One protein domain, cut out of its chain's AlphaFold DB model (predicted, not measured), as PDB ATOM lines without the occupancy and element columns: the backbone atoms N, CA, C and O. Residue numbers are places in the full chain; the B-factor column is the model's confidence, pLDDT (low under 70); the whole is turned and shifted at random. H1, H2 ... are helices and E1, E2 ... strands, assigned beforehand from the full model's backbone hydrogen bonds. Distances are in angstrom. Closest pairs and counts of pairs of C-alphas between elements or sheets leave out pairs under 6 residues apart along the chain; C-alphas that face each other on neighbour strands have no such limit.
ATOM      1  N   HIS A  10     -13.428 -12.743 -40.484       96.25
ATOM      2  CA  HIS A  10     -12.456 -13.626 -39.839       96.25
ATOM      3  C   HIS A  10     -12.429 -13.440 -38.316       96.25
ATOM      4  O   HIS A  10     -12.251 -14.405 -37.585       96.25
ATOM      5  N   TYR A  11     -12.631 -12.220 -37.804       96.50
ATOM      6  CA  TYR A  11     -12.534 -11.945 -36.375       96.50
ATOM      7  C   TYR A  11     -13.678 -12.583 -35.582       96.50
ATOM      8  O   TYR A  11     -13.422 -13.216 -34.558       96.50
ATOM      9  N   SER A  12     -14.929 -12.443 -36.030       97.38
ATOM     10  CA  SER A  12     -16.067 -13.079 -35.355       97.38
ATOM     11  C   SER A  12     -16.059 -14.592 -35.516       97.38
ATOM     12  O   SER A  12     -16.372 -15.282 -34.546       97.38
ATOM     13  N   TRP A  13     -15.615 -15.101 -36.668       98.38
ATOM     14  CA  TRP A  13     -15.391 -16.533 -36.862       98.38
ATOM     15  C   TRP A  13     -14.323 -17.079 -35.900       98.38
ATOM     16  O   TRP A  13     -14.602 -18.002 -35.139       98.38
ATOM     17  N   CYS A  14     -13.147 -16.442 -35.817       98.25
ATOM     18  CA  CYS A  14     -12.077 -16.839 -34.892       98.25
ATOM     19  C   CYS A  14     -12.543 -16.806 -33.429       98.25
ATOM     20  O   CYS A  14     -12.195 -17.683 -32.643       98.25
ATOM     21  N   LEU A  15     -13.329 -15.791 -33.042       98.31
ATOM     22  CA  LEU A  15     -13.888 -15.705 -31.691       98.31
ATOM     23  C   LEU A  15     -14.825 -16.878 -31.384       98.31
ATOM     24  O   LEU A  15     -14.794 -17.381 -30.261       98.31
ATOM     25  N   ALA A  16     -15.644 -17.296 -32.350       98.12
ATOM     26  CA  ALA A  16     -16.504 -18.463 -32.206       98.12
ATOM     27  C   ALA A  16     -15.684 -19.760 -32.133       98.12
ATOM     28  O   ALA A  16     -15.900 -20.544 -31.212       98.12
ATOM     29  N   ALA A  17     -14.677 -19.924 -32.998       98.25
ATOM     30  CA  ALA A  17     -13.807 -21.104 -33.043       98.25
ATOM     31  C   ALA A  17     -13.083 -21.362 -31.712       98.25
ATOM     32  O   ALA A  17     -12.915 -22.501 -31.285       98.25
ATOM     33  N   VAL A  18     -12.700 -20.299 -30.994       97.94
ATOM     34  CA  VAL A  18     -12.082 -20.416 -29.661       97.94
ATOM     35  C   VAL A  18     -13.095 -20.365 -28.508       97.94
ATOM     36  O   VAL A  18     -12.701 -20.233 -27.345       97.94
ATOM     37  N   GLY A  19     -14.400 -20.394 -28.783       97.88
ATOM     38  CA  GLY A  19     -15.461 -20.321 -27.774       97.88
ATOM     39  C   GLY A  19     -15.516 -19.000 -26.991       97.88
ATOM     40  O   GLY A  19     -16.054 -18.957 -25.887       97.88
ATOM     41  N   ALA A  20     -14.932 -17.917 -27.516       97.75
ATOM     42  CA  ALA A  20     -14.942 -16.590 -26.891       97.75
ATOM     43  C   ALA A  20     -16.172 -15.744 -27.268       97.75
ATOM     44  O   ALA A  20     -16.429 -14.718 -26.636       97.75
ATOM     45  N   ALA A  21     -16.927 -16.152 -28.287       97.88
ATOM     46  CA  ALA A  21     -18.200 -15.556 -28.676       97.88
ATOM     47  C   ALA A  21     -19.161 -16.643 -29.188       97.88
ATOM     48  O   ALA A  21     -18.703 -17.689 -29.642       97.88
ATOM     49  N   PRO A  22     -20.486 -16.423 -29.135       98.00
ATOM     50  CA  PRO A  22     -21.441 -17.353 -29.729       98.00
ATOM     51  C   PRO A  22     -21.339 -17.352 -31.261       98.00
ATOM     52  O   PRO A  22     -21.155 -16.294 -31.868       98.00
ATOM     53  N   VAL A  23     -21.555 -18.517 -31.881       98.12
ATOM     54  CA  VAL A  23     -21.597 -18.695 -33.349       98.12
ATOM     55  C   VAL A  23     -22.598 -17.741 -34.009       98.12
ATOM     56  O   VAL A  23     -22.312 -17.155 -35.049       98.12
ATOM     57  N   THR A  24     -23.719 -17.466 -33.337       98.06
ATOM     58  CA  THR A  24     -24.763 -16.544 -33.817       98.06
ATOM     59  C   THR A  24     -24.262 -15.127 -34.089       98.06
ATOM     60  O   THR A  24     -24.845 -14.411 -34.905       98.06
ATOM     61  N   ARG A  25     -23.167 -14.700 -33.448       97.81
ATOM     62  CA  ARG A  25     -22.522 -13.424 -33.770       97.81
ATOM     63  C   ARG A  25     -21.929 -13.445 -35.178       97.81
ATOM     64  O   ARG A  25     -22.151 -12.502 -35.932       97.81
ATOM     65  N   PHE A  26     -21.180 -14.494 -35.513       97.88
ATOM     66  CA  PHE A  26     -20.597 -14.667 -36.842       97.88
ATOM     67  C   PHE A  26     -21.695 -14.775 -37.905       97.88
ATOM     68  O   PHE A  26     -21.634 -14.068 -38.903       97.88
ATOM     69  N   GLU A  27     -22.748 -15.559 -37.656       98.06
ATOM     70  CA  GLU A  27     -23.883 -15.698 -38.581       98.06
ATOM     71  C   GLU A  27     -24.575 -14.354 -38.866       98.06
ATOM     72  O   GLU A  27     -24.906 -14.044 -40.015       98.06
ATOM     73  N   HIS A  28     -24.766 -13.527 -37.832       98.19
ATOM     74  CA  HIS A  28     -25.356 -12.199 -37.977       98.19
ATOM     75  C   HIS A  28     -24.463 -11.251 -38.792       98.19
ATOM     76  O   HIS A  28     -24.949 -10.557 -39.688       98.19
ATOM     77  N   GLU A  29     -23.158 -11.230 -38.504       97.69
ATOM     78  CA  GLU A  29     -22.190 -10.425 -39.256       97.69
ATOM     79  C   GLU A  29     -22.084 -10.905 -40.718       97.69
ATOM     80  O   GLU A  29     -22.096 -10.079 -41.633       97.69
ATOM     81  N   LEU A  30     -22.090 -12.220 -40.963       97.88
ATOM     82  CA  LEU A  30     -22.089 -12.815 -42.301       97.88
ATOM     83  C   LEU A  30     -23.329 -12.406 -43.107       97.88
ATOM     84  O   LEU A  30     -23.204 -12.038 -44.273       97.88
ATOM     85  N   ALA A  31     -24.519 -12.406 -42.500       98.06
ATOM     86  CA  ALA A  31     -25.738 -11.948 -43.170       98.06
ATOM     87  C   ALA A  31     -25.628 -10.482 -43.638       98.06
ATOM     88  O   ALA A  31     -26.022 -10.158 -44.760       98.06
ATOM     89  N   ALA A  32     -25.038  -9.606 -42.818       97.25
ATOM     90  CA  ALA A  32     -24.790  -8.216 -43.197       97.25
ATOM     91  C   ALA A  32     -23.739  -8.095 -44.317       97.25
ATOM     92  O   ALA A  32     -23.927  -7.324 -45.260       97.25
ATOM     93  N   VAL A  33     -22.657  -8.880 -44.253       97.19
ATOM     94  CA  VAL A  33     -21.614  -8.912 -45.293       97.19
ATOM     95  C   VAL A  33     -22.185  -9.384 -46.633       97.19
ATOM     96  O   VAL A  33     -21.951  -8.720 -47.642       97.19
ATOM     97  N   ARG A  34     -23.007 -10.443 -46.655       97.62
ATOM     98  CA  ARG A  34     -23.703 -10.932 -47.865       97.62
ATOM     99  C   ARG A  34     -24.507  -9.827 -48.556       97.62
ATOM    100  O   ARG A  34     -24.415  -9.643 -49.774       97.62
ATOM    101  N   GLN A  35     -25.259  -9.042 -47.780       97.75
ATOM    102  CA  GLN A  35     -26.001  -7.898 -48.313       97.75
ATOM    103  C   GLN A  35     -25.052  -6.840 -48.902       97.75
ATOM    104  O   GLN A  35     -25.275  -6.356 -50.010       97.75
ATOM    105  N   MET A  36     -23.964  -6.507 -48.205       96.94
ATOM    106  CA  MET A  36     -23.001  -5.507 -48.680       96.94
ATOM    107  C   MET A  36     -22.213  -5.950 -49.921       96.94
ATOM    108  O   MET A  36     -21.859  -5.090 -50.728       96.94
ATOM    109  N   PHE A  37     -21.966  -7.249 -50.107       96.88
ATOM    110  CA  PHE A  37     -21.402  -7.798 -51.347       96.88
ATOM    111  C   PHE A  37     -22.370  -7.619 -52.513       96.88
ATOM    112  O   PHE A  37     -21.992  -7.090 -53.559       96.88
ATOM    113  N   THR A  38     -23.643  -7.965 -52.299       96.62
ATOM    114  CA  THR A  38     -24.710  -7.790 -53.298       96.62
ATOM    115  C   THR A  38     -24.849  -6.320 -53.712       96.62
ATOM    116  O   THR A  38     -24.959  -6.003 -54.895       96.62
ATOM    117  N   GLU A  39     -24.772  -5.402 -52.745       97.12
ATOM    118  CA  GLU A  39     -24.804  -3.949 -52.968       97.12
ATOM    119  C   GLU A  39     -23.472  -3.367 -53.483       97.12
ATOM    120  O   GLU A  39     -23.389  -2.168 -53.749       97.12
ATOM    121  N   ARG A  40     -22.422  -4.188 -53.619       95.62
ATOM    122  CA  ARG A  40     -21.056  -3.789 -54.000       95.62
ATOM    123  C   ARG A  40     -20.449  -2.688 -53.119       95.62
ATOM    124  O   ARG A  40     -19.742  -1.799 -53.592       95.62
ATOM    125  N   ARG A  41     -20.750  -2.733 -51.822       94.50
ATOM    126  CA  ARG A  41     -20.261  -1.790 -50.798       94.50
ATOM    127  C   ARG A  41     -19.077  -2.331 -50.002       94.50
ATOM    128  O   ARG A  41     -18.325  -1.543 -49.435       94.50
ATOM    129  N   LEU A  42     -18.926  -3.651 -49.961       93.62
ATOM    130  CA  LEU A  42     -17.781  -4.368 -49.405       93.62
ATOM    131  C   LEU A  42     -17.334  -5.446 -50.378       93.62
ATOM    132  O   LEU A  42     -18.147  -5.978 -51.125       93.62
ATOM    133  N   GLY A  43     -16.059  -5.801 -50.316       94.19
ATOM    134  CA  GLY A  43     -15.536  -6.938 -51.047       94.19
ATOM    135  C   GLY A  43     -14.127  -7.295 -50.600       94.19
ATOM    136  O   GLY A  43     -13.540  -6.603 -49.763       94.19
ATOM    137  N   PHE A  44     -13.594  -8.374 -51.161       95.25
ATOM    138  CA  PHE A  44     -12.284  -8.906 -50.812       95.25
ATOM    139  C   PHE A  44     -11.146  -7.904 -51.046       95.25
ATOM    140  O   PHE A  44     -11.153  -7.110 -51.994       95.25
ATOM    141  N   ALA A  45     -10.130  -7.973 -50.186       93.31
ATOM    142  CA  ALA A  45      -8.868  -7.281 -50.408       93.31
ATOM    143  C   ALA A  45      -8.153  -7.845 -51.646       93.31
ATOM    144  O   ALA A  45      -8.184  -9.050 -51.895       93.31
ATOM    145  N   ASP A  46      -7.466  -6.987 -52.408       91.56
ATOM    146  CA  ASP A  46      -6.727  -7.431 -53.601       91.56
ATOM    147  C   ASP A  46      -5.607  -8.416 -53.244       91.56
ATOM    148  O   ASP A  46      -5.393  -9.395 -53.958       91.56
ATOM    149  N   VAL A  47      -4.936  -8.147 -52.119       91.25
ATOM    150  CA  VAL A  47      -3.920  -8.985 -51.481       91.25
ATOM    151  C   VAL A  47      -4.026  -8.825 -49.963       91.25
ATOM    152  O   VAL A  47      -4.242  -7.717 -49.464       91.25
ATOM    153  N   VAL A  48      -3.827  -9.921 -49.240       92.06
ATOM    154  CA  VAL A  48      -3.649  -9.976 -47.789       92.06
ATOM    155  C   VAL A  48      -2.183 -10.280 -47.497       92.06
ATOM    156  O   VAL A  48      -1.650 -11.270 -47.983       92.06
ATOM    157  N   LEU A  49      -1.535  -9.439 -46.691       91.62
ATOM    158  CA  LEU A  49      -0.225  -9.746 -46.114       91.62
ATOM    159  C   LEU A  49      -0.461 -10.304 -44.712       91.62
ATOM    160  O   LEU A  49      -0.879  -9.563 -43.818       91.62
ATOM    161  N   LEU A  50      -0.244 -11.602 -44.531       92.00
ATOM    162  CA  LEU A  50      -0.506 -12.282 -43.270       92.00
ATOM    163  C   LEU A  50       0.801 -12.490 -42.515       92.00
ATOM    164  O   LEU A  50       1.701 -13.161 -42.992       92.00
ATOM    165  N   SER A  51       0.909 -11.944 -41.308       91.19
ATOM    166  CA  SER A  51       2.029 -12.244 -40.418       91.19
ATOM    167  C   SER A  51       1.490 -12.627 -39.052       91.19
ATOM    168  O   SER A  51       0.893 -11.800 -38.361       91.19
ATOM    169  N   ILE A  52       1.696 -13.889 -38.677       91.00
ATOM    170  CA  ILE A  52       1.322 -14.442 -37.376       91.00
ATOM    171  C   ILE A  52       2.624 -14.785 -36.642       91.00
ATOM    172  O   ILE A  52       3.232 -15.815 -36.932       91.00
ATOM    173  N   PRO A  53       3.114 -13.914 -35.741       89.12
ATOM    174  CA  PRO A  53       4.339 -14.186 -35.003       89.12
ATOM    175  C   PRO A  53       4.158 -15.338 -34.014       89.12
ATOM    176  O   PRO A  53       3.061 -15.575 -33.505       89.12
ATOM    177  N   ASP A  54       5.267 -15.988 -33.680       88.06
ATOM    178  CA  ASP A  54       5.299 -17.043 -32.671       88.06
ATOM    179  C   ASP A  54       4.756 -16.548 -31.302       88.06
ATOM    180  O   ASP A  54       5.048 -15.416 -30.887       88.06
ATOM    181  N   PRO A  55       3.987 -17.367 -30.555       86.56
ATOM    182  CA  PRO A  55       3.439 -16.971 -29.257       86.56
ATOM    183  C   PRO A  55       4.485 -16.502 -28.232       86.56
ATOM    184  O   PRO A  55       4.221 -15.563 -27.473       86.56
ATOM    185  N   GLN A  56       5.681 -17.099 -28.207       88.88
ATOM    186  CA  GLN A  56       6.769 -16.676 -27.320       88.88
ATOM    187  C   GLN A  56       7.320 -15.310 -27.741       88.88
ATOM    188  O   GLN A  56       7.601 -14.458 -26.886       88.88
ATOM    189  N   GLN A  57       7.425 -15.063 -29.047       91.12
ATOM    190  CA  GLN A  57       7.775 -13.746 -29.574       91.12
ATOM    191  C   GLN A  57       6.726 -12.696 -29.179       91.12
ATOM    192  O   GLN A  57       7.092 -11.636 -28.664       91.12
ATOM    193  N   LEU A  58       5.431 -12.990 -29.341       89.69
ATOM    194  CA  LEU A  58       4.344 -12.089 -28.944       89.69
ATOM    195  C   LEU A  58       4.389 -11.767 -27.442       89.69
ATOM    196  O   LEU A  58       4.224 -10.609 -27.049       89.69
ATOM    197  N   ALA A  59       4.642 -12.770 -26.596       89.06
ATOM    198  CA  ALA A  59       4.742 -12.589 -25.150       89.06
ATOM    199  C   ALA A  59       5.946 -11.715 -24.765       89.06
ATOM    200  O   ALA A  59       5.813 -10.799 -23.949       89.06
ATOM    201  N   THR A  60       7.101 -11.956 -25.391       91.50
ATOM    202  CA  THR A  60       8.312 -11.139 -25.217       91.50
ATOM    203  C   THR A  60       8.046  -9.679 -25.582       91.50
ATOM    204  O   THR A  60       8.321  -8.783 -24.785       91.50
ATOM    205  N   GLN A  61       7.440  -9.437 -26.748       90.69
ATOM    206  CA  GLN A  61       7.099  -8.092 -27.215       90.69
ATOM    207  C   GLN A  61       6.112  -7.386 -26.279       90.69
ATOM    208  O   GLN A  61       6.308  -6.218 -25.950       90.69
ATOM    209  N   ARG A  62       5.073  -8.088 -25.803       90.25
ATOM    210  CA  ARG A  62       4.119  -7.541 -24.827       90.25
ATOM    211  C   ARG A  62       4.814  -7.111 -23.540       90.25
ATOM    212  O   ARG A  62       4.537  -6.025 -23.044       90.25
ATOM    213  N   ASN A  63       5.668  -7.966 -22.985       90.69
ATOM    214  CA  ASN A  63       6.302  -7.716 -21.691       90.69
ATOM    215  C   ASN A  63       7.355  -6.594 -21.766       90.69
ATOM    216  O   ASN A  63       7.574  -5.909 -20.769       90.69
ATOM    217  N   GLY A  64       7.984  -6.401 -22.932       91.56
ATOM    218  CA  GLY A  64       8.937  -5.314 -23.182       91.56
ATOM    219  C   GLY A  64       8.302  -3.962 -23.540       91.56
ATOM    220  O   GLY A  64       8.977  -2.937 -23.474       91.56
ATOM    221  N   ASP A  65       7.018  -3.923 -23.906       91.50
ATOM    222  CA  ASP A  65       6.300  -2.682 -24.222       91.50
ATOM    223  C   ASP A  65       5.694  -2.059 -22.955       91.50
ATOM    224  O   ASP A  65       4.539  -2.288 -22.595       91.50
ATOM    225  N   HIS A  66       6.477  -1.219 -22.275       89.44
ATOM    226  CA  HIS A  66       6.024  -0.498 -21.079       89.44
ATOM    227  C   HIS A  66       5.112   0.703 -21.381       89.44
ATOM    228  O   HIS A  66       4.619   1.350 -20.456       89.44
ATOM    229  N   THR A  67       4.882   1.022 -22.658       93.19
ATOM    230  CA  THR A  67       4.129   2.216 -23.070       93.19
ATOM    231  C   THR A  67       2.646   1.940 -23.300       93.19
ATOM    232  O   THR A  67       1.835   2.868 -23.278       93.19
ATOM    233  N   ARG A  68       2.261   0.672 -23.504       88.31
ATOM    234  CA  ARG A  68       0.885   0.273 -23.831       88.31
ATOM    235  C   ARG A  68       0.397  -0.864 -22.943       88.31
ATOM    236  O   ARG A  68       1.063  -1.874 -22.760       88.31
ATOM    237  N   ARG A  69      -0.839  -0.743 -22.453       84.38
ATOM    238  CA  ARG A  69      -1.542  -1.847 -21.781       84.38
ATOM    239  C   ARG A  69      -2.282  -2.689 -22.818       84.38
ATOM    240  O   ARG A  69      -3.062  -2.150 -23.596       84.38
ATOM    241  N   ARG A  70      -2.079  -4.010 -22.809       84.62
ATOM    242  CA  ARG A  70      -2.724  -4.959 -23.738       84.62
ATOM    243  C   ARG A  70      -3.685  -5.888 -22.995       84.62
ATOM    244  O   ARG A  70      -3.383  -7.055 -22.775       84.62
ATOM    245  N   GLY A  71      -4.840  -5.354 -22.596       85.69
ATOM    246  CA  GLY A  71      -5.811  -6.068 -21.754       85.69
ATOM    247  C   GLY A  71      -6.429  -7.322 -22.385       85.69
ATOM    248  O   GLY A  71      -6.839  -8.216 -21.660       85.69
ATOM    249  N   HIS A  72      -6.468  -7.419 -23.718       89.56
ATOM    250  CA  HIS A  72      -7.033  -8.571 -24.438       89.56
ATOM    251  C   HIS A  72      -5.960  -9.452 -25.092       89.56
ATOM    252  O   HIS A  72      -6.260 -10.188 -26.028       89.56
ATOM    253  N   PHE A  73      -4.702  -9.360 -24.651       90.88
ATOM    254  CA  PHE A  73      -3.602 -10.074 -25.299       90.88
ATOM    255  C   PHE A  73      -3.843 -11.583 -25.366       90.88
ATOM    256  O   PHE A  73      -3.739 -12.154 -26.443       90.88
ATOM    257  N   ASP A  74      -4.200 -12.208 -24.241       91.25
ATOM    258  CA  ASP A  74      -4.359 -13.663 -24.186       91.25
ATOM    259  C   ASP A  74      -5.518 -14.127 -25.079       91.25
ATOM    260  O   ASP A  74      -5.424 -15.164 -25.729       91.25
ATOM    261  N   LEU A  75      -6.586 -13.324 -25.182       94.31
ATOM    262  CA  LEU A  75      -7.666 -13.581 -26.131       94.31
ATOM    263  C   LEU A  75      -7.150 -13.524 -27.570       94.31
ATOM    264  O   LEU A  75      -7.341 -14.483 -28.304       94.31
ATOM    265  N   HIS A  76      -6.479 -12.438 -27.965       92.38
ATOM    266  CA  HIS A  76      -5.975 -12.282 -29.333       92.38
ATOM    267  C   HIS A  76      -4.924 -13.332 -29.705       92.38
ATOM    268  O   HIS A  76      -4.929 -13.796 -30.839       92.38
ATOM    269  N   ALA A  77      -4.075 -13.750 -28.765       92.75
ATOM    270  CA  ALA A  77      -3.095 -14.810 -28.986       92.75
ATOM    271  C   ALA A  77      -3.759 -16.156 -29.319       92.75
ATOM    272  O   ALA A  77      -3.237 -16.908 -30.134       92.75
ATOM    273  N   ARG A  78      -4.931 -16.449 -28.736       94.31
ATOM    274  CA  ARG A  78      -5.710 -17.656 -29.060       94.31
ATOM    275  C   ARG A  78      -6.330 -17.613 -30.456       94.31
ATOM    276  O   ARG A  78      -6.643 -18.665 -30.992       94.31
ATOM    277  N   LEU A  79      -6.512 -16.427 -31.041       95.44
ATOM    278  CA  LEU A  79      -7.101 -16.286 -32.379       95.44
ATOM    279  C   LEU A  79      -6.109 -16.617 -33.500       95.44
ATOM    280  O   LEU A  79      -6.539 -16.738 -34.638       95.44
ATOM    281  N   SER A  80      -4.812 -16.749 -33.204       94.19
ATOM    282  CA  SER A  80      -3.762 -16.948 -34.210       94.19
ATOM    283  C   SER A  80      -3.982 -18.181 -35.089       94.19
ATOM    284  O   SER A  80      -3.850 -18.086 -36.303       94.19
ATOM    285  N   GLU A  81      -4.324 -19.326 -34.498       94.75
ATOM    286  CA  GLU A  81      -4.517 -20.577 -35.242       94.75
ATOM    287  C   GLU A  81      -5.775 -20.529 -36.132       94.75
ATOM    288  O   GLU A  81      -5.626 -20.674 -37.345       94.75
ATOM    289  N   PRO A  82      -6.968 -20.162 -35.623       97.31
ATOM    290  CA  PRO A  82      -8.133 -19.923 -36.479       97.31
ATOM    291  C   PRO A  82      -7.884 -18.855 -37.561       97.31
ATOM    292  O   PRO A  82      -8.348 -18.970 -38.693       97.31
ATOM    293  N   LEU A  83      -7.110 -17.810 -37.259       96.19
ATOM    294  CA  LEU A  83      -6.775 -16.795 -38.257       96.19
ATOM    295  C   LEU A  83      -5.955 -17.386 -39.411       96.19
ATOM    296  O   LEU A  83      -6.190 -17.031 -40.566       96.19
ATOM    297  N   ALA A  84      -5.008 -18.277 -39.104       95.69
ATOM    298  CA  ALA A  84      -4.242 -18.998 -40.113       95.69
ATOM    299  C   ALA A  84      -5.152 -19.901 -40.957       95.69
ATOM    300  O   ALA A  84      -5.034 -19.893 -42.179       95.69
ATOM    301  N   GLU A  85      -6.095 -20.615 -40.334       97.38
ATOM    302  CA  GLU A  85      -7.068 -21.460 -41.039       97.38
ATOM    303  C   GLU A  85      -7.927 -20.650 -42.012       97.38
ATOM    304  O   GLU A  85      -8.032 -21.008 -43.185       97.38
ATOM    305  N   TRP A  86      -8.472 -19.519 -41.559       97.81
ATOM    306  CA  TRP A  86      -9.281 -18.632 -42.393       97.81
ATOM    307  C   TRP A  86      -8.556 -18.239 -43.681       97.81
ATOM    308  O   TRP A  86      -9.088 -18.369 -44.787       97.81
ATOM    309  N   TYR A  87      -7.322 -17.754 -43.550       96.69
ATOM    310  CA  TYR A  87      -6.557 -17.305 -44.707       96.69
ATOM    311  C   TYR A  87      -5.984 -18.461 -45.530       96.69
ATOM    312  O   TYR A  87      -5.840 -18.300 -46.737       96.69
ATOM    313  N   ALA A  88      -5.733 -19.631 -44.938       96.69
ATOM    314  CA  ALA A  88      -5.361 -20.829 -45.686       96.69
ATOM    315  C   ALA A  88      -6.506 -21.328 -46.585       96.69
ATOM    316  O   ALA A  88      -6.261 -21.778 -47.705       96.69
ATOM    317  N   VAL A  89      -7.763 -21.229 -46.133       97.94
ATOM    318  CA  VAL A  89      -8.930 -21.507 -46.987       97.94
ATOM    319  C   VAL A  89      -9.033 -20.469 -48.102       97.94
ATOM    320  O   VAL A  89      -9.157 -20.847 -49.265       97.94
ATOM    321  N   LEU A  90      -8.911 -19.176 -47.782       96.12
ATOM    322  CA  LEU A  90      -8.966 -18.122 -48.798       96.12
ATOM    323  C   LEU A  90      -7.877 -18.280 -49.870       96.12
ATOM    324  O   LEU A  90      -8.180 -18.133 -51.050       96.12
ATOM    325  N   ASP A  91      -6.639 -18.599 -49.488       95.56
ATOM    326  CA  ASP A  91      -5.548 -18.815 -50.449       95.56
ATOM    327  C   ASP A  91      -5.751 -20.083 -51.284       95.56
ATOM    328  O   ASP A  91      -5.422 -20.113 -52.462       95.56
ATOM    329  N   ARG A  92      -6.365 -21.135 -50.728       96.56
ATOM    330  CA  ARG A  92      -6.726 -22.320 -51.518       96.56
ATOM    331  C   ARG A  92      -7.767 -21.994 -52.595       96.56
ATOM    332  O   ARG A  92      -7.693 -22.554 -53.688       96.56
ATOM    333  N   LEU A  93      -8.735 -21.134 -52.277       96.12
ATOM    334  CA  LEU A  93      -9.839 -20.768 -53.172       96.12
ATOM    335  C   LEU A  93      -9.452 -19.700 -54.203       96.12
ATOM    336  O   LEU A  93      -9.929 -19.748 -55.333       96.12
ATOM    337  N   ASP A  94      -8.575 -18.764 -53.841       93.19
ATOM    338  CA  ASP A  94      -8.029 -17.740 -54.740       93.19
ATOM    339  C   ASP A  94      -6.501 -17.634 -54.532       93.19
ATOM    340  O   ASP A  94      -6.032 -16.775 -53.773       93.19
ATOM    341  N   PRO A  95      -5.716 -18.540 -55.154       92.12
ATOM    342  CA  PRO A  95      -4.278 -18.659 -54.914       92.12
ATOM    343  C   PRO A  95      -3.464 -17.415 -55.247       92.12
ATOM    344  O   PRO A  95      -3.633 -16.781 -56.291       92.12
ATOM    345  N   GLY A  96      -2.497 -17.110 -54.378       88.94
ATOM    346  CA  GLY A  96      -1.582 -15.980 -54.554       88.94
ATOM    347  C   GLY A  96      -2.160 -14.650 -54.068       88.94
ATOM    348  O   GLY A  96      -1.584 -13.588 -54.319       88.94
ATOM    349  N   ARG A  97      -3.298 -14.697 -53.367       91.25
ATOM    350  CA  ARG A  97      -3.916 -13.534 -52.720       91.25
ATOM    351  C   ARG A  97      -3.498 -13.372 -51.274       91.25
ATOM    352  O   ARG A  97      -3.603 -12.258 -50.764       91.25
ATOM    353  N   VAL A  98      -3.043 -14.439 -50.625       93.38
ATOM    354  CA  VAL A  98      -2.478 -14.379 -49.282       93.38
ATOM    355  C   VAL A  98      -0.969 -14.534 -49.405       93.38
ATOM    356  O   VAL A  98      -0.466 -15.531 -49.908       93.38
ATOM    357  N   VAL A  99      -0.237 -13.514 -48.975       90.88
ATOM    358  CA  VAL A  99       1.225 -13.517 -48.962       90.88
ATOM    359  C   VAL A  99       1.682 -13.656 -47.523       90.88
ATOM    360  O   VAL A  99       1.249 -12.904 -46.647       90.88
ATOM    361  N   ASP A 100       2.571 -14.615 -47.305       87.94
ATOM    362  CA  ASP A 100       3.114 -14.908 -45.990       87.94
ATOM    363  C   ASP A 100       4.192 -13.884 -45.602       87.94
ATOM    364  O   ASP A 100       5.164 -13.640 -46.323       87.94
ATOM    365  N   GLY A 101       4.011 -13.273 -44.438       85.19
ATOM    366  CA  GLY A 101       4.869 -12.233 -43.892       85.19
ATOM    367  C   GLY A 101       4.723 -10.851 -44.541       85.19
ATOM    368  O   GLY A 101       3.943 -10.603 -45.459       85.19
ATOM    369  N   PHE A 102       5.512  -9.913 -44.018       80.31
ATOM    370  CA  PHE A 102       5.724  -8.601 -44.625       80.31
ATOM    371  C   PHE A 102       7.095  -8.604 -45.310       80.31
ATOM    372  O   PHE A 102       8.109  -8.683 -44.607       80.31
ATOM    373  N   PRO A 103       7.168  -8.528 -46.648       77.50
ATOM    374  CA  PRO A 103       8.453  -8.487 -47.329       77.50
ATOM    375  C   PRO A 103       9.174  -7.167 -47.026       77.50
ATOM    376  O   PRO A 103       8.550  -6.112 -46.896       77.50
ATOM    377  N   SER A 104      10.505  -7.223 -46.927       76.06
ATOM    378  CA  SER A 104      11.359  -6.045 -46.698       76.06
ATOM    379  C   SER A 104      11.261  -5.017 -47.827       76.06
ATOM    380  O   SER A 104      11.433  -3.823 -47.595       76.06
ATOM    381  N   GLU A 105      10.954  -5.485 -49.036       74.75
ATOM    382  CA  GLU A 105      10.636  -4.672 -50.204       74.75
ATOM    383  C   GLU A 105       9.299  -5.151 -50.778       74.75
ATOM    384  O   GLU A 105       9.166  -6.303 -51.185       74.75
ATOM    385  N   LEU A 106       8.292  -4.274 -50.797       70.56
ATOM    386  CA  LEU A 106       6.986  -4.567 -51.384       70.56
ATOM    387  C   LEU A 106       6.868  -3.848 -52.730       70.56
ATOM    388  O   LEU A 106       6.491  -2.677 -52.798       70.56
ATOM    389  N   GLY A 107       7.208  -4.547 -53.812       69.69
ATOM    390  CA  GLY A 107       6.977  -4.059 -55.168       69.69
ATOM    391  C   GLY A 107       5.554  -4.368 -55.628       69.69
ATOM    392  O   GLY A 107       5.114  -5.507 -55.531       69.69
ATOM    393  N   VAL A 108       4.844  -3.390 -56.203       66.06
ATOM    394  CA  VAL A 108       3.495  -3.606 -56.781       66.06
ATOM    395  C   VAL A 108       3.503  -4.716 -57.843       66.06
ATOM    396  O   VAL A 108       2.531  -5.447 -57.970       66.06
ATOM    397  N   ALA A 109       4.620  -4.892 -58.556       67.69
ATOM    398  CA  ALA A 109       4.803  -5.959 -59.542       67.69
ATOM    399  C   ALA A 109       4.912  -7.373 -58.936       67.69
ATOM    400  O   ALA A 109       4.793  -8.349 -59.668       67.69
ATOM    401  N   MET A 110       5.162  -7.488 -57.628       71.75
ATOM    402  CA  MET A 110       5.207  -8.768 -56.908       71.75
ATOM    403  C   MET A 110       3.829  -9.194 -56.396       71.75
ATOM    404  O   MET A 110       3.671 -10.321 -55.939       71.75
ATOM    405  N   LEU A 111       2.850  -8.287 -56.431       80.06
ATOM    406  CA  LEU A 111       1.503  -8.532 -55.946       80.06
ATOM    407  C   LEU A 111       0.593  -8.974 -57.085       80.06
ATOM    408  O   LEU A 111       0.737  -8.533 -58.226       80.06
ATOM    409  N   ALA A 112      -0.385  -9.816 -56.750       83.31
ATOM    410  CA  ALA A 112      -1.454 -10.147 -57.673       83.31
ATOM    411  C   ALA A 112      -2.151  -8.859 -58.165       83.31
ATOM    412  O   ALA A 112      -2.303  -7.901 -57.396       83.31
ATOM    413  N   PRO A 113      -2.585  -8.809 -59.438       86.69
ATOM    414  CA  PRO A 113      -3.295  -7.649 -59.965       86.69
ATOM    415  C   PRO A 113      -4.597  -7.411 -59.184       86.69
ATOM    416  O   PRO A 113      -5.138  -8.358 -58.607       86.69
ATOM    417  N   PRO A 114      -5.142  -6.179 -59.177       88.31
ATOM    418  CA  PRO A 114      -6.404  -5.880 -58.502       88.31
ATOM    419  C   PRO A 114      -7.514  -6.869 -58.867       88.31
ATOM    420  O   PRO A 114      -7.608  -7.288 -60.024       88.31
ATOM    421  N   ARG A 115      -8.357  -7.236 -57.895       89.62
ATOM    422  CA  ARG A 115      -9.440  -8.204 -58.126       89.62
ATOM    423  C   ARG A 115     -10.524  -7.584 -59.020       89.62
ATOM    424  O   ARG A 115     -11.144  -6.600 -58.599       89.62
ATOM    425  N   PRO A 116     -10.802  -8.129 -60.219       87.81
ATOM    426  CA  PRO A 116     -11.923  -7.665 -61.040       87.81
ATOM    427  C   PRO A 116     -13.285  -8.060 -60.434       87.81
ATOM    428  O   PRO A 116     -14.291  -7.385 -60.642       87.81
ATOM    429  N   ASP A 117     -13.291  -9.121 -59.637       91.56
ATOM    430  CA  ASP A 117     -14.403  -9.833 -59.011       91.56
ATOM    431  C   ASP A 117     -14.409  -9.658 -57.483       91.56
ATOM    432  O   ASP A 117     -14.880 -10.498 -56.730       91.56
ATOM    433  N   ARG A 118     -13.944  -8.501 -56.995       93.25
ATOM    434  CA  ARG A 118     -13.889  -8.159 -55.560       93.25
ATOM    435  C   ARG A 118     -15.178  -8.460 -54.769       93.25
ATOM    436  O   ARG A 118     -15.108  -8.683 -53.565       93.25
ATOM    437  N   HIS A 119     -16.332  -8.395 -55.422       96.12
ATOM    438  CA  HIS A 119     -17.656  -8.549 -54.814       96.12
ATOM    439  C   HIS A 119     -18.267  -9.928 -55.099       96.12
ATOM    440  O   HIS A 119     -19.489 -10.058 -55.082       96.12
ATOM    441  N   ASP A 120     -17.442 -10.922 -55.434       96.00
ATOM    442  CA  ASP A 120     -17.893 -12.276 -55.733       96.00
ATOM    443  C   ASP A 120     -18.584 -12.900 -54.512       96.00
ATOM    444  O   ASP A 120     -17.970 -13.189 -53.484       96.00
ATOM    445  N   THR A 121     -19.901 -13.061 -54.631       96.50
ATOM    446  CA  THR A 121     -20.737 -13.690 -53.613       96.50
ATOM    447  C   THR A 121     -20.527 -15.195 -53.565       96.50
ATOM    448  O   THR A 121     -20.624 -15.765 -52.489       96.50
ATOM    449  N   GLU A 122     -20.235 -15.842 -54.694       97.19
ATOM    450  CA  GLU A 122     -20.003 -17.287 -54.742       97.19
ATOM    451  C   GLU A 122     -18.720 -17.639 -53.987       97.19
ATOM    452  O   GLU A 122     -18.740 -18.516 -53.126       97.19
ATOM    453  N   LEU A 123     -17.644 -16.871 -54.194       97.00
ATOM    454  CA  LEU A 123     -16.412 -17.022 -53.416       97.00
ATOM    455  C   LEU A 123     -16.642 -16.821 -51.908       97.00
ATOM    456  O   LEU A 123     -16.039 -17.526 -51.102       97.00
ATOM    457  N   LEU A 124     -17.505 -15.877 -51.509       97.50
ATOM    458  CA  LEU A 124     -17.856 -15.677 -50.098       97.50
ATOM    459  C   LEU A 124     -18.564 -16.902 -49.505       97.50
ATOM    460  O   LEU A 124     -18.216 -17.307 -48.398       97.50
ATOM    461  N   GLU A 125     -19.530 -17.482 -50.216       97.94
ATOM    462  CA  GLU A 125     -20.238 -18.678 -49.744       97.94
ATOM    463  C   GLU A 125     -19.296 -19.883 -49.651       97.94
ATOM    464  O   GLU A 125     -19.214 -20.508 -48.598       97.94
ATOM    465  N   VAL A 126     -18.504 -20.144 -50.698       98.00
ATOM    466  CA  VAL A 126     -17.552 -21.268 -50.712       98.00
ATOM    467  C   VAL A 126     -16.489 -21.114 -49.623       98.00
ATOM    468  O   VAL A 126     -16.135 -22.097 -48.977       98.00
ATOM    469  N   LEU A 127     -16.004 -19.892 -49.365       97.69
ATOM    470  CA  LEU A 127     -15.101 -19.627 -48.244       97.69
ATOM    471  C   LEU A 127     -15.730 -20.057 -46.918       97.69
ATOM    472  O   LEU A 127     -15.062 -20.720 -46.134       97.69
ATOM    473  N   VAL A 128     -16.987 -19.688 -46.662       97.25
ATOM    474  CA  VAL A 128     -17.673 -20.043 -45.411       97.25
ATOM    475  C   VAL A 128     -17.915 -21.549 -45.310       97.25
ATOM    476  O   VAL A 128     -17.718 -22.109 -44.234       97.25
ATOM    477  N   ASP A 129     -18.296 -22.199 -46.409       97.69
ATOM    478  CA  ASP A 129     -18.578 -23.638 -46.453       97.69
ATOM    479  C   ASP A 129     -17.318 -24.505 -46.258       97.69
ATOM    480  O   ASP A 129     -17.396 -25.606 -45.715       97.69
ATOM    481  N   GLU A 130     -16.149 -24.013 -46.678       98.00
ATOM    482  CA  GLU A 130     -14.855 -24.705 -46.569       98.00
ATOM    483  C   GLU A 130     -14.138 -24.473 -45.224       98.00
ATOM    484  O   GLU A 130     -13.085 -25.073 -44.973       98.00
ATOM    485  N   LEU A 131     -14.670 -23.602 -44.356       97.25
ATOM    486  CA  LEU A 131     -14.134 -23.409 -43.007       97.25
ATOM    487  C   LEU A 131     -14.468 -24.608 -42.105       97.25
ATOM    488  O   LEU A 131     -15.534 -25.217 -42.236       97.25
TER     489      LEU A 131
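Overview. This is residues 10 to 131 of the 134 residues of an uncharacterized protein of Rhodococcus percolatus (UniProt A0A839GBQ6). Four helices, H1, H2, H6 and H5, make a ring, each packed on the next, with H2 and H5 on opposite sides of it. A small pair of parallel strands, E1 and E2, packs on H5, while H3 and H4 make an arm at one end. Residues 63 to 69 and 104 to 110 stick out. The printed part has 122 residues, with six named helices and two named strands in the order H1 H2 E1 H3 H4 H5 E2 H6, and of the 69 residues in named elements helices hold 63 and strands 6, mostly helix; it is only just compact, close to loose, with a radius of gyration of the C-alphas of 16.4 A and spans of 44 by 40 by 24 A.

Along the chain. H1, residues 10 to 17, begins at C-alpha 10 (-12.456, -13.626, -39.839). H2 is residues 23 to 38, 22.9 A long; E1 is 48 to 50; H3 is 55 to 64, 14.2 A; H4 is 73 to 78; H5 is 80 to 93, 20.3 A; E2 is 98 to 100. H6, residues 121 to 129, ends at C-alpha 129 (-18.578, -23.638, -46.453).

Arrangement. H1 and H2 form a helical hairpin at a shallow tilt of 25 degrees; their closest C-alphas, of Ser 12 and Phe 26, are 5.0 A apart. H1 touches H5 at a steep tilt of 59 degrees, closest at C-alphas Cys 14 and Pro 82, 5.3 A. H6 touches H2, closest at C-alphas Phe 37 and Thr 121, 6.3 A, and H5, at C-alphas Leu 90 and Leu 127, 6.3 A. H2 and H5 are apart. E1, H3 H4 H5 and E2 form a strand-helix-strand unit, two parallel neighbour strands with helices between; N 99 and O 48 are 2.8 A apart, within hydrogen-bond range. In the six helices every O i to N i+4 pair is within that range.

Size, cuts and confidence. The C-alphas farthest apart, of His 66 and Glu 122, are 45.7 A apart. The printed part has no cut; the link from E2 to H6 is long, with 20 residues. Residues 107 to 109 are under pLDDT 70.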